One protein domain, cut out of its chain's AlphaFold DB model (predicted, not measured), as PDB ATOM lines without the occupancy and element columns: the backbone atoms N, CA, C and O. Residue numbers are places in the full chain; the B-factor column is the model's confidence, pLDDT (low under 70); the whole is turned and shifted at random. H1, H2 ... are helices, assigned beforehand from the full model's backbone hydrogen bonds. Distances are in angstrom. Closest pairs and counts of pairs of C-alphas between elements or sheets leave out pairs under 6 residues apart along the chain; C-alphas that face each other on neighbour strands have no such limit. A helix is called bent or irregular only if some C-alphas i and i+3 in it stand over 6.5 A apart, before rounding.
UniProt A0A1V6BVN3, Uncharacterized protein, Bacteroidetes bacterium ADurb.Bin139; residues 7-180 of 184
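What this domain is: This is residues 7 to 180 of the 184 residues of an uncharacterized protein of Bacteroidetes bacterium ADurb.Bin139 (UniProt A0A1V6BVN3). The domain is a flat V: one arm is an up-and-down bundle of four helices, H1, H4, H5 and H7, and the other is the helical hairpin H2 and H3, joined to the bundle near one end and slanting away. At the hairpin's tip residues 57 to 62 stick out. The 174 printed residues have seven named helices, H1 to H7 in order, and no named strand: all helix. It is compact, with a radius of gyration of the C-alphas of 18.2 A and spans of 50 by 49 by 21 A.

How they stand to each other: H1, residues 7 to 26, touches H2, residues 30 to 58, with residues 25 to 26 alone; the closest C-alphas, Leu 25 and His 33, are 5.2 A apart. H2 and H3, residues 66 to 84, form a hairpin at a shallow tilt of 20 degrees, closest at C-alphas Gly 45 and Gly 72, 4.0 A. The hub H4, residues 86 to 119, is irregular, with C-alphas 91 and 94 7.8 A apart, and has a kink of 63 degrees near residue 93. With residues 86 to 93 alone H4 touches H2, at a steep tilt of 57 degrees; C-alphas Pro 30 and Glu 90 are closest, 5.8 A. H4 and H5, residues 122 to 138, form a hairpin, closest at C-alphas Tyr 116 and Ser 124, 5.3 A. H6, residues 140 to 143, touches H4, closest at C-alphas Leu 142 and His 95, 5.4 A, with residues 94 to 99 of H4 alone. H7, residues 149 to 179, touches H1, H4 and H5; it runs opposite to H1 at a shallow tilt of 23 degrees, closest at C-alphas Gly 23 and Ala 157, 4.0 A. Every O i to N i+4 pair is within hydrogen-bond range in H1, H3, H5 and H7, against 23 of 25 in H2 and 26 of 30 in H4; H6 is too short for one.

Where its parts are: H1 begins at C-alpha 7, (-42.595, 45.024, 27.896). H2 measures 42.1 A, H4 45.7 A and H7 44.9 A, ending at C-alpha 179, (-29.923, 45.504, 19.819).

The domain as a whole: The C-alphas farthest apart, Glu 61 and Thr 148, are 57.7 A apart. The printed part has no cut and no long link. Its mean pLDDT is 75.0; 47 residues are under 70, among them 55 to 65.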
ATOM      1  N   ARG A   7     -41.826  44.946  26.650       63.75
ATOM      2  CA  ARG A   7     -42.595  45.024  27.896       63.75
ATOM      3  C   ARG A   7     -42.557  43.720  28.696       63.75
ATOM      4  O   ARG A   7     -42.339  43.766  29.897       63.75
ATOM      5  N   LEU A   8     -42.713  42.566  28.045       64.81
ATOM      6  CA  LEU A   8     -42.674  41.244  28.674       64.81
ATOM      7  C   LEU A   8     -41.266  40.910  29.194       64.81
ATOM      8  O   LEU A   8     -41.127  40.332  30.266       64.81
ATOM      9  N   VAL A   9     -40.222  41.318  28.466       69.06
ATOM     10  CA  VAL A   9     -38.818  41.158  28.890       69.06
ATOM     11  C   VAL A   9     -38.521  42.007  30.133       69.06
ATOM     12  O   VAL A   9     -37.925  41.504  31.084       69.06
ATOM     13  N   TYR A  10     -38.977  43.263  30.163       69.69
ATOM     14  CA  TYR A  10     -38.827  44.136  31.333       69.69
ATOM     15  C   TYR A  10     -39.683  43.689  32.526       69.69
ATOM     16  O   TYR A  10     -39.193  43.697  33.651       69.69
ATOM     17  N   MET A  11     -40.920  43.232  32.307       67.56
ATOM     18  CA  MET A  11     -41.753  42.654  33.372       67.56
ATOM     19  C   MET A  11     -41.094  41.425  34.001       67.56
ATOM     20  O   MET A  11     -41.120  41.269  35.218       67.56
ATOM     21  N   ASN A  12     -40.445  40.587  33.191       73.50
ATOM     22  CA  ASN A  12     -39.706  39.439  33.698       73.50
ATOM     23  C   ASN A  12     -38.484  39.866  34.538       73.50
ATOM     24  O   ASN A  12     -38.176  39.241  35.546       73.50
ATOM     25  N   LEU A  13     -37.822  40.975  34.188       74.75
ATOM     26  CA  LEU A  13     -36.733  41.546  34.990       74.75
ATOM     27  C   LEU A  13     -37.223  42.066  36.353       74.75
ATOM     28  O   LEU A  13     -36.570  41.835  37.368       74.75
ATOM     29  N   VAL A  14     -38.387  42.720  36.392       73.12
ATOM     30  CA  VAL A  14     -39.031  43.130  37.654       73.12
ATOM     31  C   VAL A  14     -39.380  41.902  38.499       73.12
ATOM     32  O   VAL A  14     -39.124  41.887  39.701       73.12
ATOM     33  N   ALA A  15     -39.884  40.835  37.874       70.75
ATOM     34  CA  ALA A  15     -40.133  39.568  38.553       70.75
ATOM     35  C   ALA A  15     -38.846  38.943  39.126       70.75
ATOM     36  O   ALA A  15     -38.861  38.448  40.250       70.75
ATOM     37  N   ALA A  16     -37.716  39.026  38.414       72.56
ATOM     38  CA  ALA A  16     -36.421  38.576  38.926       72.56
ATOM     39  C   ALA A  16     -35.986  39.345  40.176       72.56
ATOM     40  O   ALA A  16     -35.454  38.741  41.102       72.56
ATOM     41  N   LEU A  17     -36.233  40.659  40.222       76.62
ATOM     42  CA  LEU A  17     -35.940  41.475  41.399       76.62
ATOM     43  C   LEU A  17     -36.801  41.050  42.595       76.62
ATOM     44  O   LEU A  17     -36.267  40.851  43.683       76.62
ATOM     45  N   LEU A  18     -38.106  40.846  42.383       75.31
ATOM     46  CA  LEU A  18     -39.022  40.365  43.424       75.31
ATOM     47  C   LEU A  18     -38.599  38.999  43.968       75.31
ATOM     48  O   LEU A  18     -38.596  38.791  45.178       75.31
ATOM     49  N   VAL A  19     -38.196  38.082  43.088       77.00
ATOM     50  CA  VAL A  19     -37.703  36.759  43.484       77.00
ATOM     51  C   VAL A  19     -36.369  36.851  44.223       77.00
ATOM     52  O   VAL A  19     -36.169  36.144  45.205       77.00
ATOM     53  N   LEU A  20     -35.466  37.736  43.804       79.00
ATOM     54  CA  LEU A  20     -34.184  37.943  44.475       79.00
ATOM     55  C   LEU A  20     -34.388  38.490  45.891       79.00
ATOM     56  O   LEU A  20     -33.774  37.994  46.834       79.00
ATOM     57  N   ILE A  21     -35.307  39.442  46.053       75.88
ATOM     58  CA  ILE A  21     -35.728  39.944  47.363       75.88
ATOM     59  C   ILE A  21     -36.338  38.809  48.187       75.88
ATOM     60  O   ILE A  21     -35.916  38.605  49.316       75.88
ATOM     61  N   ALA A  22     -37.265  38.023  47.632       75.19
ATOM     62  CA  ALA A  22     -37.874  36.898  48.342       75.19
ATOM     63  C   ALA A  22     -36.844  35.837  48.781       75.19
ATOM     64  O   ALA A  22     -36.944  35.307  49.884       75.19
ATOM     65  N   GLY A  23     -35.823  35.573  47.960       77.88
ATOM     66  CA  GLY A  23     -34.724  34.665  48.286       77.88
ATOM     67  C   GLY A  23     -33.810  35.186  49.394       77.88
ATOM     68  O   GLY A  23     -33.464  34.428  50.296       77.88
ATOM     69  N   ILE A  24     -33.457  36.478  49.360       78.56
ATOM     70  CA  ILE A  24     -32.720  37.138  50.451       78.56
ATOM     71  C   ILE A  24     -33.540  37.101  51.728       78.56
ATOM     72  O   ILE A  24     -32.982  36.818  52.786       78.56
ATOM     73  N   LEU A  25     -34.847  37.369  51.609       74.00
ATOM     74  CA  LEU A  25     -35.761  37.281  52.727       74.00
ATOM     75  C   LEU A  25     -35.639  35.888  53.301       74.00
ATOM     76  O   LEU A  25     -35.074  35.838  54.365       74.00
ATOM     77  N   CYS A  26     -35.917  34.789  52.597       75.00
ATOM     78  CA  CYS A  26     -35.824  33.420  53.137       75.00
ATOM     79  C   CYS A  26     -34.570  33.055  53.976       75.00
ATOM     80  O   CYS A  26     -34.657  32.110  54.753       75.00
ATOM     81  N   LEU A  27     -33.436  33.755  53.855       78.75
ATOM     82  CA  LEU A  27     -32.225  33.545  54.668       78.75
ATOM     83  C   LEU A  27     -32.175  34.339  55.990       78.75
ATOM     84  O   LEU A  27     -31.325  34.072  56.834       78.75
ATOM     85  N   LEU A  28     -33.043  35.331  56.168       73.50
ATOM     86  CA  LEU A  28     -33.189  36.112  57.400       73.50
ATOM     87  C   LEU A  28     -34.106  35.387  58.406       73.50
ATOM     88  O   LEU A  28     -34.747  34.394  58.070       73.50
ATOM     89  N   ASN A  29     -34.221  35.887  59.638       66.69
ATOM     90  CA  ASN A  29     -35.227  35.369  60.572       66.69
ATOM     91  C   ASN A  29     -36.653  35.645  60.046       66.69
ATOM     92  O   ASN A  29     -36.883  36.730  59.502       66.69
ATOM     93  N   PRO A  30     -37.617  34.723  60.240       62.94
ATOM     94  CA  PRO A  30     -38.985  34.847  59.720       62.94
ATOM     95  C   PRO A  30     -39.690  36.122  60.195       62.94
ATOM     96  O   PRO A  30     -40.374  36.786  59.417       62.94
ATOM     97  N   GLU A  31     -39.416  36.541  61.432       63.22
ATOM     98  CA  GLU A  31     -39.908  37.800  61.994       63.22
ATOM     99  C   GLU A  31     -39.465  39.037  61.200       63.22
ATOM    100  O   GLU A  31     -40.200  40.024  61.142       63.22
ATOM    101  N   ASN A  32     -38.285  38.986  60.574       63.12
ATOM    102  CA  ASN A  32     -37.733  40.070  59.766       63.12
ATOM    103  C   ASN A  32     -38.222  40.012  58.311       63.12
ATOM    104  O   ASN A  32     -38.215  41.047  57.646       63.12
ATOM    105  N   HIS A  33     -38.670  38.850  57.804       65.62
ATOM    106  CA  HIS A  33     -39.153  38.703  56.415       65.62
ATOM    107  C   HIS A  33     -40.373  39.548  56.148       65.62
ATOM    108  O   HIS A  33     -40.416  40.285  55.170       65.62
ATOM    109  N   VAL A  34     -41.365  39.422  57.023       64.56
ATOM    110  CA  VAL A  34     -42.661  40.065  56.835       64.56
ATOM    111  C   VAL A  34     -42.524  41.579  56.964       64.56
ATOM    112  O   VAL A  34     -43.112  42.325  56.184       64.56
ATOM    113  N   VAL A  35     -41.678  42.033  57.893       66.31
ATOM    114  CA  VAL A  35     -41.401  43.456  58.109       66.31
ATOM    115  C   VAL A  35     -40.628  44.052  56.932       66.31
ATOM    116  O   VAL A  35     -41.019  45.107  56.435       66.31
ATOM    117  N   LEU A  36     -39.580  43.384  56.428       68.19
ATOM    118  CA  LEU A  36     -38.871  43.870  55.238       68.19
ATOM    119  C   LEU A  36     -39.762  43.855  53.992       68.19
ATOM    120  O   LEU A  36     -39.681  44.773  53.183       68.19
ATOM    121  N   LEU A  37     -40.599  42.829  53.822       70.06
ATOM    122  CA  LEU A  37     -41.513  42.734  52.687       70.06
ATOM    123  C   LEU A  37     -42.541  43.872  52.721       70.06
ATOM    124  O   LEU A  37     -42.777  44.514  51.699       70.06
ATOM    125  N   ALA A  38     -43.099  44.168  53.898       69.44
ATOM    126  CA  ALA A  38     -43.979  45.313  54.091       69.44
ATOM    127  C   ALA A  38     -43.267  46.640  53.789       69.44
ATOM    128  O   ALA A  38     -43.801  47.454  53.040       69.44
ATOM    129  N   LEU A  39     -42.042  46.835  54.295       71.00
ATOM    130  CA  LEU A  39     -41.226  48.015  53.990       71.00
ATOM    131  C   LEU A  39     -40.966  48.160  52.487       71.00
ATOM    132  O   LEU A  39     -41.032  49.266  51.960       71.00
ATOM    133  N   LEU A  40     -40.725  47.058  51.778       74.69
ATOM    134  CA  LEU A  40     -40.493  47.085  50.338       74.69
ATOM    135  C   LEU A  40     -41.739  47.526  49.558       74.69
ATOM    136  O   LEU A  40     -41.624  48.298  48.607       74.69
ATOM    137  N   PHE A  41     -42.926  47.077  49.971       75.06
ATOM    138  CA  PHE A  41     -44.188  47.538  49.387       75.06
ATOM    139  C   PHE A  41     -44.502  48.996  49.738       75.06
ATOM    140  O   PHE A  41     -45.020  49.710  48.881       75.06
ATOM    141  N   ILE A  42     -44.142  49.462  50.938       71.56
ATOM    142  CA  ILE A  42     -44.265  50.876  51.327       71.56
ATOM    143  C   ILE A  42     -43.361  51.737  50.437       71.56
ATOM    144  O   ILE A  42     -43.853  52.605  49.723       71.56
ATOM    145  N   VAL A  43     -42.060  51.441  50.378       71.62
ATOM    146  CA  VAL A  43     -41.105  52.206  49.558       71.62
ATOM    147  C   VAL A  43     -41.465  52.130  48.067       71.62
ATOM    148  O   VAL A  43     -41.401  53.130  47.354       71.62
ATOM    149  N   GLY A  44     -41.895  50.960  47.581       69.81
ATOM    150  CA  GLY A  44     -42.350  50.781  46.201       69.81
ATOM    151  C   GLY A  44     -43.628  51.563  45.879       69.81
ATOM    152  O   GLY A  44     -43.734  52.154  44.803       69.81
ATOM    153  N   GLY A  45     -44.581  51.609  46.811       68.88
ATOM    154  CA  GLY A  45     -45.795  52.410  46.684       68.88
ATOM    155  C   GLY A  45     -45.506  53.912  46.699       68.88
ATOM    156  O   GLY A  45     -46.040  54.642  45.867       68.88
ATOM    157  N   GLU A  46     -44.603  54.372  47.568       68.50
ATOM    158  CA  GLU A  46     -44.138  55.765  47.592       68.50
ATOM    159  C   GLU A  46     -43.461  56.154  46.280       68.50
ATOM    160  O   GLU A  46     -43.797  57.184  45.700       68.50
ATOM    161  N   ALA A  47     -42.577  55.304  45.750       69.00
ATOM    162  CA  ALA A  47     -41.948  55.538  44.455       69.00
ATOM    163  C   ALA A  47     -42.989  55.649  43.324       69.00
ATOM    164  O   ALA A  47     -42.876  56.523  42.460       69.00
ATOM    165  N   ALA A  48     -44.038  54.818  43.342       68.88
ATOM    166  CA  ALA A  48     -45.139  54.905  42.382       68.88
ATOM    167  C   ALA A  48     -45.931  56.222  42.513       68.88
ATOM    168  O   ALA A  48     -46.298  56.822  41.502       68.88
ATOM    169  N   PHE A  49     -46.147  56.721  43.735       72.69
ATOM    170  CA  PHE A  49     -46.804  58.012  43.955       72.69
ATOM    171  C   PHE A  49     -45.938  59.206  43.558       72.69
ATOM    172  O   PHE A  49     -46.453  60.142  42.949       72.69
ATOM    173  N   VAL A  50     -44.638  59.176  43.859       75.25
ATOM    174  CA  VAL A  50     -43.692  60.233  43.472       75.25
ATOM    175  C   VAL A  50     -43.579  60.311  41.954       75.25
ATOM    176  O   VAL A  50     -43.707  61.394  41.390       75.25
ATOM    177  N   THR A  51     -43.420  59.174  41.273       70.88
ATOM    178  CA  THR A  51     -43.355  59.136  39.802       70.88
ATOM    179  C   THR A  51     -44.661  59.575  39.149       70.88
ATOM    180  O   THR A  51     -44.627  60.349  38.195       70.88
ATOM    181  N   TRP A  52     -45.815  59.177  39.693       73.62
ATOM    182  CA  TRP A  52     -47.109  59.706  39.258       73.62
ATOM    183  C   TRP A  52     -47.231  61.222  39.480       73.62
ATOM    184  O   TRP A  52     -47.723  61.938  38.610       73.62
ATOM    185  N   GLY A  53     -46.770  61.722  40.629       70.00
ATOM    186  CA  GLY A  53     -46.778  63.145  40.958       70.00
ATOM    187  C   GLY A  53     -45.907  63.967  40.009       70.00
ATOM    188  O   GLY A  53     -46.360  64.995  39.514       70.00
ATOM    189  N   MET A  54     -44.698  63.487  39.705       74.56
ATOM    190  CA  MET A  54     -43.783  64.117  38.748       74.56
ATOM    191  C   MET A  54     -44.359  64.125  37.328       74.56
ATOM    192  O   MET A  54     -44.402  65.181  36.704       74.56
ATOM    193  N   ASP A  55     -44.894  62.995  36.854       67.94
ATOM    194  CA  ASP A  55     -45.523  62.879  35.531       67.94
ATOM    195  C   ASP A  55     -46.675  63.882  35.352       67.94
ATOM    196  O   ASP A  55     -46.789  64.563  34.331       67.94
ATOM    197  N   ARG A  56     -47.485  64.062  36.402       67.56
ATOM    198  CA  ARG A  56     -48.607  65.007  36.398       67.56
ATOM    199  C   ARG A  56     -48.172  66.479  36.391       67.56
ATOM    200  O   ARG A  56     -48.943  67.333  35.946       67.56
ATOM    201  N   VAL A  57     -46.986  66.785  36.918       67.12
ATOM    202  CA  VAL A  57     -46.408  68.140  36.938       67.12
ATOM    203  C   VAL A  57     -45.712  68.455  35.613       67.12
ATOM    204  O   VAL A  57     -45.860  69.564  35.106       67.12
ATOM    205  N   GLU A  58     -45.001  67.484  35.041       65.06
ATOM    206  CA  GLU A  58     -44.149  67.662  33.861       65.06
ATOM    207  C   GLU A  58     -44.925  67.532  32.532       65.06
ATOM    208  O   GLU A  58     -44.649  68.271  31.591       65.06
ATOM    209  N   HIS A  59     -45.967  66.688  32.463       62.12
ATOM    210  CA  HIS A  59     -46.755  66.443  31.243       62.12
ATOM    211  C   HIS A  59     -48.259  66.712  31.428       62.12
ATOM    212  O   HIS A  59     -49.100  65.830  31.228       62.12
ATOM    213  N   ARG A  60     -48.613  67.964  31.757       55.94
ATOM    214  CA  ARG A  60     -49.994  68.417  32.050       55.94
ATOM    215  C   ARG A  60     -51.057  68.062  30.994       55.94
ATOM    216  O   ARG A  60     -52.229  67.969  31.351       55.94
ATOM    217  N   GLU A  61     -50.675  67.887  29.727       48.62
ATOM    218  CA  GLU A  61     -51.599  67.619  28.607       48.62
ATOM    219  C   GLU A  61     -51.727  66.133  28.230       48.62
ATOM    220  O   GLU A  61     -52.667  65.742  27.534       48.62
ATOM    221  N   SER A  62     -50.815  65.275  28.695       54.81
ATOM    222  CA  SER A  62     -50.889  63.838  28.428       54.81
ATOM    223  C   SER A  62     -51.846  63.147  29.405       54.81
ATOM    224  O   SER A  62     -51.989  63.557  30.557       54.81
ATOM    225  N   ARG A  63     -52.554  62.101  28.945       56.31
ATOM    226  CA  ARG A  63     -53.451  61.319  29.813       56.31
ATOM    227  C   ARG A  63     -52.652  60.837  31.032       56.31
ATOM    228  O   ARG A  63     -51.699  60.088  30.827       56.31
ATOM    229  N   PRO A  64     -53.042  61.211  32.266       56.25
ATOM    230  CA  PRO A  64     -52.270  60.868  33.448       56.25
ATOM    231  C   PRO A  64     -52.143  59.354  33.547       56.25
ATOM    232  O   PRO A  64     -53.117  58.631  33.305       56.25
ATOM    233  N   LEU A  65     -50.966  58.873  33.944       63.81
ATOM    234  CA  LEU A  65     -50.723  57.465  34.242       63.81
ATOM    235  C   LEU A  65     -51.480  57.043  35.519       63.81
ATOM    236  O   LEU A  65     -50.891  56.700  36.538       63.81
ATOM    237  N   GLN A  66     -52.816  57.046  35.479       70.94
ATOM    238  CA  GLN A  66     -53.701  56.658  36.585       70.94
ATOM    239  C   GLN A  66     -53.373  55.255  37.113       70.94
ATOM    240  O   GLN A  66     -53.522  54.981  38.298       70.94
ATOM    241  N   PHE A  67     -52.854  54.386  36.246       66.12
ATOM    242  CA  PHE A  67     -52.363  53.065  36.616       66.12
ATOM    243  C   PHE A  67     -51.256  53.103  37.689       66.12
ATOM    244  O   PHE A  67     -51.281  52.269  38.588       66.12
ATOM    245  N   LEU A  68     -50.342  54.083  37.662       66.31
ATOM    246  CA  LEU A  68     -49.295  54.239  38.686       66.31
ATOM    247  C   LEU A  68     -49.883  54.605  40.056       66.31
ATOM    248  O   LEU A  68     -49.452  54.066  41.071       66.31
ATOM    249  N   PHE A  69     -50.924  55.442  40.085       72.50
ATOM    250  CA  PHE A  69     -51.651  55.760  41.315       72.50
ATOM    251  C   PHE A  69     -52.359  54.526  41.895       72.50
ATOM    252  O   PHE A  69     -52.256  54.257  43.092       72.50
ATOM    253  N   TYR A  70     -53.016  53.725  41.048       72.56
ATOM    254  CA  TYR A  70     -53.634  52.467  41.480       72.56
ATOM    255  C   TYR A  70     -52.604  51.447  41.979       72.56
ATOM    256  O   TYR A  70     -52.865  50.779  42.977       72.56
ATOM    257  N   ILE A  71     -51.429  51.354  41.343       70.31
ATOM    258  CA  ILE A  71     -50.319  50.521  41.832       70.31
ATOM    259  C   ILE A  71     -49.847  50.999  43.205       70.31
ATOM    260  O   ILE A  71     -49.673  50.168  44.093       70.31
ATOM    261  N   GLY A  72     -49.668  52.310  43.397       67.56
ATOM    262  CA  GLY A  72     -49.246  52.877  44.680       67.56
ATOM    263  C   GLY A  72     -50.221  52.545  45.812       67.56
ATOM    264  O   GLY A  72     -49.809  52.051  46.861       67.56
ATOM    265  N   ILE A  73     -51.528  52.718  45.578       76.50
ATOM    266  CA  ILE A  73     -52.569  52.355  46.554       76.50
ATOM    267  C   ILE A  73     -52.578  50.848  46.816       76.50
ATOM    268  O   ILE A  73     -52.639  50.430  47.971       76.50
ATOM    269  N   ALA A  74     -52.512  50.028  45.765       70.56
ATOM    270  CA  ALA A  74     -52.505  48.577  45.904       70.56
ATOM    271  C   ALA A  74     -51.284  48.093  46.701       70.56
ATOM    272  O   ALA A  74     -51.430  47.231  47.562       70.56
ATOM    273  N   ALA A  75     -50.107  48.681  46.468       71.69
ATOM    274  CA  ALA A  75     -48.888  48.384  47.212       71.69
ATOM    275  C   ALA A  75     -49.025  48.747  48.699       71.69
ATOM    276  O   ALA A  75     -48.679  47.937  49.555       71.69
ATOM    277  N   MET A  76     -49.607  49.908  49.016       73.12
ATOM    278  CA  MET A  76     -49.846  50.325  50.403       73.12
ATOM    279  C   MET A  76     -50.871  49.452  51.122       73.12
ATOM    280  O   MET A  76     -50.635  49.030  52.253       73.12
ATOM    281  N   LEU A  77     -51.992  49.135  50.469       74.25
ATOM    282  CA  LEU A  77     -52.987  48.209  51.015       74.25
ATOM    283  C   LEU A  77     -52.378  46.830  51.260       74.25
ATOM    284  O   LEU A  77     -52.617  46.230  52.306       74.25
ATOM    285  N   LEU A  78     -51.560  46.343  50.327       72.44
ATOM    286  CA  LEU A  78     -50.893  45.057  50.461       72.44
ATOM    287  C   LEU A  78     -49.873  45.068  51.606       72.44
ATOM    288  O   LEU A  78     -49.857  44.126  52.388       72.44
ATOM    289  N   ALA A  79     -49.093  46.140  51.775       74.81
ATOM    290  CA  ALA A  79     -48.203  46.302  52.926       74.81
ATOM    291  C   ALA A  79     -48.970  46.279  54.256       74.81
ATOM    292  O   ALA A  79     -48.543  45.633  55.213       74.81
ATOM    293  N   LEU A  80     -50.127  46.943  54.308       75.69
ATOM    294  CA  LEU A  80     -50.969  47.008  55.500       75.69
ATOM    295  C   LEU A  80     -51.552  45.629  55.838       75.69
ATOM    296  O   LEU A  80     -51.488  45.208  56.990       75.69
ATOM    297  N   ILE A  81     -52.020  44.883  54.833       72.00
ATOM    298  CA  ILE A  81     -52.451  43.483  54.980       72.00
ATOM    299  C   ILE A  81     -51.287  42.612  55.473       72.00
ATOM    300  O   ILE A  81     -51.466  41.823  56.399       72.00
ATOM    301  N   ILE A  82     -50.089  42.775  54.907       73.06
ATOM    302  CA  ILE A  82     -48.892  42.021  55.304       73.06
ATOM    303  C   ILE A  82     -48.539  42.278  56.775       73.06
ATOM    304  O   ILE A  82     -48.267  41.336  57.519       73.06
ATOM    305  N   LEU A  83     -48.590  43.535  57.223       72.50
ATOM    306  CA  LEU A  83     -48.326  43.897  58.618       72.50
ATOM    307  C   LEU A  83     -49.406  43.370  59.571       72.50
ATOM    308  O   LEU A  83     -49.076  42.899  60.658       72.50
ATOM    309  N   PHE A  84     -50.679  43.406  59.168       74.38
ATOM    310  CA  PHE A  84     -51.799  42.975  60.010       74.38
ATOM    311  C   PHE A  84     -51.862  41.449  60.173       74.38
ATOM    312  O   PHE A  84     -52.158  40.947  61.254       74.38
ATOM    313  N   PHE A  85     -51.540  40.700  59.115       71.69
ATOM    314  CA  PHE A  85     -51.531  39.232  59.113       71.69
ATOM    315  C   PHE A  85     -50.151  38.629  59.398       71.69
ATOM    316  O   PHE A  85     -49.953  37.431  59.199       71.69
ATOM    317  N   ARG A  86     -49.207  39.431  59.901       66.88
ATOM    318  CA  ARG A  86     -47.823  39.027  60.173       66.88
ATOM    319  C   ARG A  86     -47.659  37.645  60.825       66.88
ATOM    320  O   ARG A  86     -46.997  36.813  60.210       66.88
ATOM    321  N   PRO A  87     -48.274  37.348  61.987       63.69
ATOM    322  CA  PRO A  87     -48.069  36.060  62.655       63.69
ATOM    323  C   PRO A  87     -48.576  34.865  61.832       63.69
ATOM    324  O   PRO A  87     -48.059  33.759  61.955       63.69
ATOM    325  N   TYR A  88     -49.564  35.072  60.956       65.56
ATOM    326  CA  TYR A  88     -50.045  34.037  60.043       65.56
ATOM    327  C   TYR A  88     -49.144  33.904  58.812       65.56
ATOM    328  O   TYR A  88     -48.885  32.795  58.358       65.56
ATOM    329  N   LEU A  89     -48.632  35.013  58.276       62.19
ATOM    330  CA  LEU A  89     -47.749  35.010  57.110       62.19
ATOM    331  C   LEU A  89     -46.404  34.346  57.402       62.19
ATOM    332  O   LEU A  89     -45.899  33.635  56.538       62.19
ATOM    333  N   GLU A  90     -45.882  34.493  58.622       65.06
ATOM    334  CA  GLU A  90     -44.651  33.830  59.070       65.06
ATOM    335  C   GLU A  90     -44.727  32.301  58.884       65.06
ATOM    336  O   GLU A  90     -43.791  31.699  58.351       65.06
ATOM    337  N   LEU A  91     -45.882  31.689  59.184       67.38
ATOM    338  CA  LEU A  91     -46.146  30.252  58.994       67.38
ATOM    339  C   LEU A  91     -46.217  29.825  57.517       67.38
ATOM    340  O   LEU A  91     -45.879  28.687  57.181       67.38
ATOM    341  N   TYR A  92     -46.638  30.723  56.622       71.06
ATOM    342  CA  TYR A  92     -46.838  30.427  55.198       71.06
ATOM    343  C   TYR A  92     -45.742  30.974  54.282       71.06
ATOM    344  O   TYR A  92     -45.815  30.759  53.072       71.06
ATOM    345  N   THR A  93     -44.696  31.600  54.827       73.00
ATOM    346  CA  THR A  93     -43.612  32.237  54.062       73.00
ATOM    347  C   THR A  93     -43.055  31.332  52.957       73.00
ATOM    348  O   THR A  93     -42.956  31.744  51.807       73.00
ATOM    349  N   ILE A  94     -42.776  30.060  53.265       76.06
ATOM    350  CA  ILE A  94     -42.248  29.088  52.290       76.06
ATOM    351  C   ILE A  94     -43.243  28.830  51.150       76.06
ATOM    352  O   ILE A  94     -42.847  28.813  49.986       76.06
ATOM    353  N   HIS A  95     -44.529  28.663  51.465       75.75
ATOM    354  CA  HIS A  95     -45.569  28.402  50.467       75.75
ATOM    355  C   HIS A  95     -45.798  29.623  49.573       75.75
ATOM    356  O   HIS A  95     -45.946  29.480  48.362       75.75
ATOM    357  N   ILE A  96     -45.767  30.828  50.150       76.75
ATOM    358  CA  ILE A  96     -45.905  32.090  49.416       76.75
ATOM    359  C   ILE A  96     -44.720  32.282  48.464       76.75
ATOM    360  O   ILE A  96     -44.924  32.563  47.282       76.75
ATOM    361  N   THR A  97     -43.489  32.061  48.933       79.50
ATOM    362  CA  THR A  97     -42.298  32.138  48.077       79.50
ATOM    363  C   THR A  97     -42.315  31.058  46.992       79.50
ATOM    364  O   THR A  97     -41.954  31.333  45.850       79.50
ATOM    365  N   ALA A  98     -42.787  29.845  47.296       82.00
ATOM    366  CA  ALA A  98     -42.952  28.782  46.304       82.00
ATOM    367  C   ALA A  98     -43.993  29.146  45.233       82.00
ATOM    368  O   ALA A  98     -43.725  28.975  44.044       82.00
ATOM    369  N   MET A  99     -45.141  29.712  45.622       81.56
ATOM    370  CA  MET A  99     -46.141  30.218  44.672       81.56
ATOM    371  C   MET A  99     -45.560  31.307  43.770       81.56
ATOM    372  O   MET A  99     -45.727  31.245  42.550       81.56
ATOM    373  N   LEU A 100     -44.843  32.273  44.353       81.62
ATOM    374  CA  LEU A 100     -44.170  33.326  43.599       81.62
ATOM    375  C   LEU A 100     -43.188  32.727  42.582       81.62
ATOM    376  O   LEU A 100     -43.252  33.067  41.402       81.62
ATOM    377  N   LEU A 101     -42.329  31.795  43.007       80.94
ATOM    378  CA  LEU A 101     -41.379  31.129  42.115       80.94
ATOM    379  C   LEU A 101     -42.063  30.384  40.974       80.94
ATOM    380  O   LEU A 101     -41.617  30.507  39.840       80.94
ATOM    381  N   ILE A 102     -43.142  29.647  41.237       84.31
ATOM    382  CA  ILE A 102     -43.874  28.909  40.200       84.31
ATOM    383  C   ILE A 102     -44.401  29.869  39.128       84.31
ATOM    384  O   ILE A 102     -44.182  29.640  37.937       84.31
ATOM    385  N   ILE A 103     -45.042  30.971  39.537       79.44
ATOM    386  CA  ILE A 103     -45.561  31.985  38.607       79.44
ATOM    387  C   ILE A 103     -44.421  32.561  37.760       79.44
ATOM    388  O   ILE A 103     -44.533  32.656  36.534       79.44
ATOM    389  N   VAL A 104     -43.301  32.909  38.395       80.00
ATOM    390  CA  VAL A 104     -42.154  33.510  37.707       80.00
ATOM    391  C   VAL A 104     -41.452  32.512  36.783       80.00
ATOM    392  O   VAL A 104     -41.122  32.866  35.652       80.00
ATOM    393  N   TYR A 105     -41.295  31.248  37.182       85.12
ATOM    394  CA  TYR A 105     -40.739  30.206  36.320       85.12
ATOM    395  C   TYR A 105     -41.620  29.934  35.099       85.12
ATOM    396  O   TYR A 105     -41.087  29.754  34.006       85.12
ATOM    397  N   ILE A 106     -42.952  29.963  35.234       82.12
ATOM    398  CA  ILE A 106     -43.872  29.849  34.092       82.12
ATOM    399  C   ILE A 106     -43.671  31.022  33.122       82.12
ATOM    400  O   ILE A 106     -43.518  30.804  31.917       82.12
ATOM    401  N   LEU A 107     -43.617  32.258  33.630       79.19
ATOM    402  CA  LEU A 107     -43.364  33.451  32.812       79.19
ATOM    403  C   LEU A 107     -42.012  33.371  32.088       79.19
ATOM    404  O   LEU A 107     -41.938  33.602  30.877       79.19
ATOM    405  N   GLN A 108     -40.962  32.976  32.806       83.44
ATOM    406  CA  GLN A 108     -39.622  32.766  32.269       83.44
ATOM    407  C   GLN A 108     -39.606  31.681  31.182       83.44
ATOM    408  O   GLN A 108     -38.965  31.861  30.146       83.44
ATOM    409  N   LEU A 109     -40.334  30.578  31.372       85.56
ATOM    410  CA  LEU A 109     -40.425  29.490  30.400       85.56
ATOM    411  C   LEU A 109     -41.135  29.947  29.118       85.56
ATOM    412  O   LEU A 109     -40.642  29.694  28.017       85.56
ATOM    413  N   ILE A 110     -42.239  30.690  29.246       82.31
ATOM    414  CA  ILE A 110     -42.941  31.301  28.108       82.31
ATOM    415  C   ILE A 110     -41.996  32.232  27.337       82.31
ATOM    416  O   ILE A 110     -41.937  32.172  26.104       82.31
ATOM    417  N   LEU A 111     -41.234  33.076  28.044       79.06
ATOM    418  CA  LEU A 111     -40.277  33.996  27.430       79.06
ATOM    419  C   LEU A 111     -39.160  33.235  26.699       79.06
ATOM    420  O   LEU A 111     -38.882  33.511  25.532       79.06
ATOM    421  N   ALA A 112     -38.561  32.239  27.355       82.62
ATOM    422  CA  ALA A 112     -37.481  31.433  26.801       82.62
ATOM    423  C   ALA A 112     -37.930  30.651  25.553       82.62
ATOM    424  O   ALA A 112     -37.204  30.613  24.560       82.62
ATOM    425  N   VAL A 113     -39.153  30.106  25.546       84.50
ATOM    426  CA  VAL A 113     -39.748  29.442  24.371       84.50
ATOM    427  C   VAL A 113     -39.961  30.425  23.221       84.50
ATOM    428  O   VAL A 113     -39.624  30.106  22.078       84.50
ATOM    429  N   LYS A 114     -40.486  31.628  23.492       78.88
ATOM    430  CA  LYS A 114     -40.637  32.672  22.462       78.88
ATOM    431  C   LYS A 114     -39.284  33.045  21.850       78.88
ATOM    432  O   LYS A 114     -39.168  33.106  20.629       78.88
ATOM    433  N   ILE A 115     -38.258  33.218  22.680       76.69
ATOM    434  CA  ILE A 115     -36.889  33.525  22.246       76.69
ATOM    435  C   ILE A 115     -36.300  32.372  21.418       76.69
ATOM    436  O   ILE A 115     -35.751  32.606  20.340       76.69
ATOM    437  N   TYR A 116     -36.464  31.121  21.857       82.81
ATOM    438  CA  TYR A 116     -35.999  29.948  21.115       82.81
ATOM    439  C   TYR A 116     -36.666  29.821  19.743       82.81
ATOM    440  O   TYR A 116     -35.984  29.531  18.764       82.81
ATOM    441  N   ARG A 117     -37.975  30.084  19.633       81.38
ATOM    442  CA  ARG A 117     -38.678  30.038  18.337       81.38
ATOM    443  C   ARG A 117     -38.113  31.029  17.318       81.38
ATOM    444  O   ARG A 117     -38.166  30.739  16.127       81.38
ATOM    445  N   ILE A 118     -37.572  32.157  17.779       75.00
ATOM    446  CA  ILE A 118     -37.011  33.208  16.923       75.00
ATOM    447  C   ILE A 118     -35.556  32.900  16.548       75.00
ATOM    448  O   ILE A 118     -35.201  32.962  15.377       75.00
ATOM    449  N   ILE A 119     -34.713  32.555  17.525       76.88
ATOM    450  CA  ILE A 119     -33.257  32.439  17.318       76.88
ATOM    451  C   ILE A 119     -32.836  31.003  16.971       76.88
ATOM    452  O   ILE A 119     -31.844  30.797  16.280       76.88
ATOM    453  N   LYS A 120     -33.557  29.999  17.487       78.19
ATOM    454  CA  LYS A 120     -33.212  28.563  17.430       78.19
ATOM    455  C   LYS A 120     -31.790  28.245  17.924       78.19
ATOM    456  O   LYS A 120     -31.129  27.342  17.423       78.19
ATOM    457  N   ASN A 121     -31.311  28.973  18.936       78.75
ATOM    458  CA  ASN A 121     -29.966  28.801  19.489       78.75
ATOM    459  C   ASN A 121     -29.925  27.725  20.598       78.75
ATOM    460  O   ASN A 121     -30.851  27.618  21.411       78.75
ATOM    461  N   ARG A 122     -28.811  26.982  20.700       81.62
ATOM    462  CA  ARG A 122     -28.534  26.035  21.798       81.62
ATOM    463  C   ARG A 122     -28.638  26.701  23.169       81.62
ATOM    464  O   ARG A 122     -29.237  26.121  24.065       81.62
ATOM    465  N   SER A 123     -28.132  27.926  23.337       78.56
ATOM    466  CA  SER A 123     -28.209  28.637  24.626       78.56
ATOM    467  C   SER A 123     -29.652  28.888  25.081       78.56
ATOM    468  O   SER A 123     -29.966  28.707  26.253       78.56
ATOM    469  N   SER A 124     -30.557  29.242  24.158       78.44
ATOM    470  CA  SER A 124     -31.983  29.394  24.483       78.44
ATOM    471  C   SER A 124     -32.659  28.063  24.815       78.44
ATOM    472  O   SER A 124     -33.538  28.031  25.670       78.44
ATOM    473  N   MET A 125     -32.223  26.958  24.202       84.31
ATOM    474  CA  MET A 125     -32.721  25.619  24.534       84.31
ATOM    475  C   MET A 125     -32.304  25.200  25.950       84.31
ATOM    476  O   MET A 125     -33.138  24.725  26.716       84.31
ATOM    477  N   TRP A 126     -31.046  25.451  26.331       86.75
ATOM    478  CA  TRP A 126     -30.561  25.203  27.692       86.75
ATOM    479  C   TRP A 126     -31.337  25.997  28.744       86.75
ATOM    480  O   TRP A 126     -31.701  25.435  29.772       86.75
ATOM    481  N   LEU A 127     -31.664  27.267  28.477       84.88
ATOM    482  CA  LEU A 127     -32.481  28.070  29.394       84.88
ATOM    483  C   LEU A 127     -33.880  27.487  29.615       84.88
ATOM    484  O   LEU A 127     -34.368  27.527  30.742       84.88
ATOM    485  N   ILE A 128     -34.511  26.931  28.577       87.62
ATOM    486  CA  ILE A 128     -35.817  26.266  28.708       87.62
ATOM    487  C   ILE A 128     -35.690  25.036  29.608       87.62
ATOM    488  O   ILE A 128     -36.478  24.887  30.536       87.62
ATOM    489  N   ILE A 129     -34.685  24.188  29.363       89.50
ATOM    490  CA  ILE A 129     -34.462  22.960  30.138       89.50
ATOM    491  C   ILE A 129     -34.205  23.299  31.609       89.50
ATOM    492  O   ILE A 129     -34.872  22.754  32.484       89.50
ATOM    493  N   ILE A 130     -33.293  24.236  31.886       89.56
ATOM    494  CA  ILE A 130     -32.972  24.659  33.255       89.56
ATOM    495  C   ILE A 130     -34.220  25.222  33.945       89.56
ATOM    496  O   ILE A 130     -34.528  24.825  35.063       89.56
ATOM    497  N   SER A 131     -34.980  26.088  33.266       86.75
ATOM    498  CA  SER A 131     -36.205  26.669  33.836       86.75
ATOM    499  C   SER A 131     -37.269  25.602  34.123       86.75
ATOM    500  O   SER A 131     -37.939  25.675  35.148       86.75
ATOM    501  N   ALA A 132     -37.404  24.583  33.265       89.19
ATOM    502  CA  ALA A 132     -38.336  23.474  33.471       89.19
ATOM    503  C   ALA A 132     -37.938  22.589  34.661       89.19
ATOM    504  O   ALA A 132     -38.791  22.216  35.464       89.19
ATOM    505  N   VAL A 133     -36.645  22.276  34.797       91.81
ATOM    506  CA  VAL A 133     -36.119  21.489  35.925       91.81
ATOM    507  C   VAL A 133     -36.302  22.245  37.239       91.81
ATOM    508  O   VAL A 133     -36.757  21.664  38.221       91.81
ATOM    509  N   LEU A 134     -36.001  23.545  37.257       89.44
ATOM    510  CA  LEU A 134     -36.183  24.377  38.445       89.44
ATOM    511  C   LEU A 134     -37.662  24.521  38.828       89.44
ATOM    512  O   LEU A 134     -37.991  24.416  40.007       89.44
ATOM    513  N   LEU A 135     -38.560  24.662  37.846       88.94
ATOM    514  CA  LEU A 135     -40.004  24.638  38.082       88.94
ATOM    515  C   LEU A 135     -40.436  23.316  38.735       88.94
ATOM    516  O   LEU A 135     -41.124  23.322  39.756       88.94
ATOM    517  N   ALA A 136     -39.988  22.181  38.193       88.56
ATOM    518  CA  ALA A 136     -40.283  20.871  38.767       88.56
ATOM    519  C   ALA A 136     -39.748  20.734  40.204       88.56
ATOM    520  O   ALA A 136     -40.442  20.199  41.064       88.56
ATOM    521  N   ALA A 137     -38.561  21.278  40.486       88.00
ATOM    522  CA  ALA A 137     -37.971  21.287  41.823       88.00
ATOM    523  C   ALA A 137     -38.728  22.184  42.823       88.00
ATOM    524  O   ALA A 137     -38.706  21.904  44.019       88.00
ATOM    525  N   THR A 138     -39.418  23.235  42.360       85.00
ATOM    526  CA  THR A 138     -40.245  24.100  43.227       85.00
ATOM    527  C   THR A 138     -41.607  23.508  43.596       85.00
ATOM    528  O   THR A 138     -42.138  23.841  44.652       85.00
ATOM    529  N   LEU A 139     -42.174  22.613  42.780       85.50
ATOM    530  CA  LEU A 139     -43.523  22.063  42.998       85.50
ATOM    531  C   LEU A 139     -43.713  21.331  44.345       85.50
ATOM    532  O   LEU A 139     -44.742  21.561  44.985       85.50
ATOM    533  N   PRO A 140     -42.768  20.499  44.832       84.19
ATOM    534  CA  PRO A 140     -42.906  19.831  46.126       84.19
ATOM    535  C   PRO A 140     -43.093  20.805  47.293       84.19
ATOM    536  O   PRO A 140     -43.868  20.521  48.202       84.19
ATOM    537  N   PHE A 141     -42.457  21.981  47.241       81.50
ATOM    538  CA  PHE A 141     -42.555  23.007  48.287       81.50
ATOM    539  C   PHE A 141     -43.950  23.629  48.416       81.50
ATOM    540  O   PHE A 141     -44.237  24.237  49.444       81.50
ATOM    541  N   LEU A 142     -44.817  23.458  47.412       76.50
ATOM    542  CA  LEU A 142     -46.200  23.926  47.444       76.50
ATOM    543  C   LEU A 142     -47.156  22.925  48.112       76.50
ATOM    544  O   LEU A 142     -48.103  23.337  48.771       76.50
ATOM    545  N   ILE A 143     -46.939  21.622  47.899       74.88
ATOM    546  CA  ILE A 143     -47.878  20.563  48.309       74.88
ATOM    547  C   ILE A 143     -47.484  19.990  49.669       74.88
ATOM    548  O   ILE A 143     -48.311  19.872  50.569       74.88
ATOM    549  N   TYR A 144     -46.216  19.613  49.810       73.75
ATOM    550  CA  TYR A 144     -45.666  19.087  51.047       73.75
ATOM    551  C   TYR A 144     -44.175  19.409  51.075       73.75
ATOM    552  O   TYR A 144     -43.393  18.693  50.440       73.75
ATOM    553  N   PRO A 145     -43.763  20.490  51.759       65.44
ATOM    554  CA  PRO A 145     -42.389  20.940  51.683       65.44
ATOM    555  C   PRO A 145     -41.453  19.840  52.204       65.44
ATOM    556  O   PRO A 145     -41.529  19.460  53.378       65.44
ATOM    557  N   PRO A 146     -40.582  19.283  51.346       62.91
ATOM    558  CA  PRO A 146     -39.623  18.284  51.786       62.91
ATOM    559  C   PRO A 146     -38.640  18.936  52.772       62.91
ATOM    560  O   PRO A 146     -38.499  20.156  52.790       62.91
ATOM    561  N   PHE A 147     -37.947  18.142  53.590       73.81
ATOM    562  CA  PHE A 147     -36.922  18.598  54.551       73.81
ATOM    563  C   PHE A 147     -37.436  19.263  55.836       73.81
ATOM    564  O   PHE A 147     -38.633  19.459  56.023       73.81
ATOM    565  N   THR A 148     -36.514  19.558  56.753       73.81
ATOM    566  CA  THR A 148     -36.769  20.289  58.002       73.81
ATOM    567  C   THR A 148     -36.943  21.796  57.739       73.81
ATOM    568  O   THR A 148     -36.509  22.279  56.690       73.81
ATOM    569  N   PRO A 149     -37.572  22.560  58.656       69.31
ATOM    570  CA  PRO A 149     -37.861  23.991  58.478       69.31
ATOM    571  C   PRO A 149     -36.660  24.836  58.025       69.31
ATOM    572  O   PRO A 149     -36.776  25.580  57.052       69.31
ATOM    573  N   ASP A 150     -35.495  24.646  58.645       67.69
ATOM    574  CA  ASP A 150     -34.280  25.419  58.340       67.69
ATOM    575  C   ASP A 150     -33.718  25.101  56.944       67.69
ATOM    576  O   ASP A 150     -33.288  25.975  56.182       67.69
ATOM    577  N   ILE A 151     -33.776  23.823  56.563       79.88
ATOM    578  CA  ILE A 151     -33.295  23.348  55.264       79.88
ATOM    579  C   ILE A 151     -34.224  23.838  54.144       79.88
ATOM    580  O   ILE A 151     -33.748  24.225  53.076       79.88
ATOM    581  N   ARG A 152     -35.542  23.890  54.389       79.62
ATOM    582  CA  ARG A 152     -36.528  24.407  53.424       79.62
ATOM    583  C   ARG A 152     -36.253  25.858  53.047       79.62
ATOM    584  O   ARG A 152     -36.251  26.178  51.861       79.62
ATOM    585  N   ALA A 153     -36.008  26.716  54.035       77.62
ATOM    586  CA  ALA A 153     -35.739  28.134  53.814       77.62
ATOM    587  C   ALA A 153     -34.473  28.343  52.962       77.62
ATOM    588  O   ALA A 153     -34.481  29.098  51.988       77.62
ATOM    589  N   THR A 154     -33.428  27.567  53.253       83.00
ATOM    590  CA  THR A 154     -32.171  27.576  52.496       83.00
ATOM    591  C   THR A 154     -32.379  27.146  51.040       83.00
ATOM    592  O   THR A 154     -31.943  27.836  50.118       83.00
ATOM    593  N   TRP A 155     -33.095  26.043  50.795       85.25
ATOM    594  CA  TRP A 155     -33.394  25.589  49.429       85.25
ATOM    595  C   TRP A 155     -34.261  26.577  48.653       85.25
ATOM    596  O   TRP A 155     -34.019  26.801  47.467       85.25
ATOM    597  N   MET A 156     -35.230  27.211  49.312       84.75
ATOM    598  CA  MET A 156     -36.060  28.246  48.696       84.75
ATOM    599  C   MET A 156     -35.247  29.474  48.285       84.75
ATOM    600  O   MET A 156     -35.458  30.009  47.193       84.75
ATOM    601  N   ALA A 157     -34.275  29.880  49.101       84.56
ATOM    602  CA  ALA A 157     -33.342  30.939  48.739       84.56
ATOM    603  C   ALA A 157     -32.500  30.548  47.515       84.56
ATOM    604  O   ALA A 157     -32.424  31.310  46.550       84.56
ATOM    605  N   VAL A 158     -31.939  29.333  47.496       88.44
ATOM    606  CA  VAL A 158     -31.159  28.819  46.355       88.44
ATOM    607  C   VAL A 158     -31.992  28.803  45.071       88.44
ATOM    608  O   VAL A 158     -31.549  29.320  44.045       88.44
ATOM    609  N   LEU A 159     -33.217  28.272  45.122       89.12
ATOM    610  CA  LEU A 159     -34.129  28.249  43.975       89.12
ATOM    611  C   LEU A 159     -34.486  29.664  43.502       89.12
ATOM    612  O   LEU A 159     -34.644  29.878  42.301       89.12
ATOM    613  N   SER A 160     -34.552  30.632  44.414       86.56
ATOM    614  CA  SER A 160     -34.790  32.039  44.086       86.56
ATOM    615  C   SER A 160     -33.598  32.694  43.393       86.56
ATOM    616  O   SER A 160     -33.764  33.327  42.347       86.56
ATOM    617  N   PHE A 161     -32.377  32.480  43.886       89.12
ATOM    618  CA  PHE A 161     -31.171  32.982  43.221       89.12
ATOM    619  C   PHE A 161     -30.964  32.353  41.840       89.12
ATOM    620  O   PHE A 161     -30.628  33.059  40.887       89.12
ATOM    621  N   LEU A 162     -31.224  31.050  41.702       90.12
ATOM    622  CA  LEU A 162     -31.173  30.367  40.409       90.12
ATOM    623  C   LEU A 162     -32.225  30.924  39.443       90.12
ATOM    624  O   LEU A 162     -31.900  31.189  38.285       90.12
ATOM    625  N   CYS A 163     -33.447  31.187  39.913       86.75
ATOM    626  CA  CYS A 163     -34.486  31.825  39.107       86.75
ATOM    627  C   CYS A 163     -34.006  33.179  38.568       86.75
ATOM    628  O   CYS A 163     -33.978  33.392  37.353       86.75
ATOM    629  N   ALA A 164     -33.527  34.059  39.452       85.12
ATOM    630  CA  ALA A 164     -33.025  35.377  39.076       85.12
ATOM    631  C   ALA A 164     -31.867  35.285  38.064       85.12
ATOM    632  O   ALA A 164     -31.874  35.986  37.048       85.12
ATOM    633  N   ALA A 165     -30.919  34.365  38.270       87.94
ATOM    634  CA  ALA A 165     -29.817  34.125  37.341       87.94
ATOM    635  C   ALA A 165     -30.304  33.676  35.950       87.94
ATOM    636  O   ALA A 165     -29.812  34.169  34.930       87.94
ATOM    637  N   THR A 166     -31.302  32.789  35.878       87.38
ATOM    638  CA  THR A 166     -31.864  32.350  34.589       87.38
ATOM    639  C   THR A 166     -32.589  33.480  33.860       87.38
ATOM    640  O   THR A 166     -32.471  33.595  32.636       87.38
ATOM    641  N   ILE A 167     -33.294  34.354  34.586       84.44
ATOM    642  CA  ILE A 167     -33.974  35.513  34.000       84.44
ATOM    643  C   ILE A 167     -32.955  36.517  33.465       84.44
ATOM    644  O   ILE A 167     -33.101  36.974  32.332       84.44
ATOM    645  N   LEU A 168     -31.883  36.801  34.209       86.19
ATOM    646  CA  LEU A 168     -30.787  37.654  33.736       86.19
ATOM    647  C   LEU A 168     -30.111  37.068  32.487       86.19
ATOM    648  O   LEU A 168     -29.874  37.782  31.509       86.19
ATOM    649  N   GLY A 169     -29.867  35.754  32.459       83.69
ATOM    650  CA  GLY A 169     -29.366  35.062  31.268       83.69
ATOM    651  C   GLY A 169     -30.302  35.214  30.062       83.69
ATOM    652  O   GLY A 169     -29.864  35.499  28.948       83.69
ATOM    653  N   CYS A 170     -31.609  35.109  30.288       81.81
ATOM    654  CA  CYS A 170     -32.621  35.289  29.251       81.81
ATOM    655  C   CYS A 170     -32.701  36.745  28.760       81.81
ATOM    656  O   CYS A 170     -32.760  36.993  27.555       81.81
ATOM    657  N   PHE A 171     -32.605  37.712  29.675       82.56
ATOM    658  CA  PHE A 171     -32.557  39.139  29.368       82.56
ATOM    659  C   PHE A 171     -31.341  39.497  28.508       82.56
ATOM    660  O   PHE A 171     -31.484  40.190  27.503       82.56
ATOM    661  N   THR A 172     -30.147  39.000  28.844       82.81
ATOM    662  CA  THR A 172     -28.935  39.272  28.050       82.81
ATOM    663  C   THR A 172     -29.032  38.702  26.633       82.81
ATOM    664  O   THR A 172     -28.633  39.370  25.678       82.81
ATOM    665  N   LEU A 173     -29.624  37.513  26.468       78.56
ATOM    666  CA  LEU A 173     -29.902  36.927  25.154       78.56
ATOM    667  C   LEU A 173     -30.944  37.732  24.371       78.56
ATOM    668  O   LEU A 173     -30.704  38.059  23.209       78.56
ATOM    669  N   ALA A 174     -32.064  38.099  24.999       74.19
ATOM    670  CA  ALA A 174     -33.096  38.925  24.376       74.19
ATOM    671  C   ALA A 174     -32.540  40.292  23.946       74.19
ATOM    672  O   ALA A 174     -32.766  40.732  22.821       74.19
ATOM    673  N   ARG A 175     -31.735  40.927  24.806       74.25
ATOM    674  CA  ARG A 175     -31.072  42.204  24.528       74.25
ATOM    675  C   ARG A 175     -30.122  42.104  23.337       74.25
ATOM    676  O   ARG A 175     -30.151  42.987  22.488       74.25
ATOM    677  N   ARG A 176     -29.317  41.036  23.236       71.88
ATOM    678  CA  ARG A 176     -28.470  40.807  22.052       71.88
ATOM    679  C   ARG A 176     -29.311  40.732  20.780       71.88
ATOM    680  O   ARG A 176     -28.926  41.302  19.778       71.88
ATOM    681  N   VAL A 177     -30.475  40.098  20.817       65.69
ATOM    682  CA  VAL A 177     -31.309  39.914  19.616       65.69
ATOM    683  C   VAL A 177     -32.035  41.190  19.195       65.69
ATOM    684  O   VAL A 177     -32.190  41.427  18.003       65.69
ATOM    685  N   VAL A 178     -32.438  42.030  20.152       58.84
ATOM    686  CA  VAL A 178     -33.122  43.303  19.875       58.84
ATOM    687  C   VAL A 178     -32.142  44.431  19.517       58.84
ATOM    688  O   VAL A 178     -32.486  45.274  18.697       58.84
ATOM    689  N   LEU A 179     -30.925  44.452  20.080       48.16
ATOM    690  CA  LEU A 179     -29.923  45.504  19.819       48.16
ATOM    691  C   LEU A 179     -28.933  45.186  18.682       48.16
ATOM    692  O   LEU A 179     -28.366  46.122  18.129       48.16
ATOM    693  N   HIS A 180     -28.737  43.920  18.283       47.72
ATOM    694  CA  HIS A 180     -27.876  43.558  17.138       47.72
ATOM    695  C   HIS A 180     -28.558  43.288  15.770       47.72
ATOM    696  O   HIS A 180     -27.906  42.671  14.928       47.72
TER     697      HIS A 180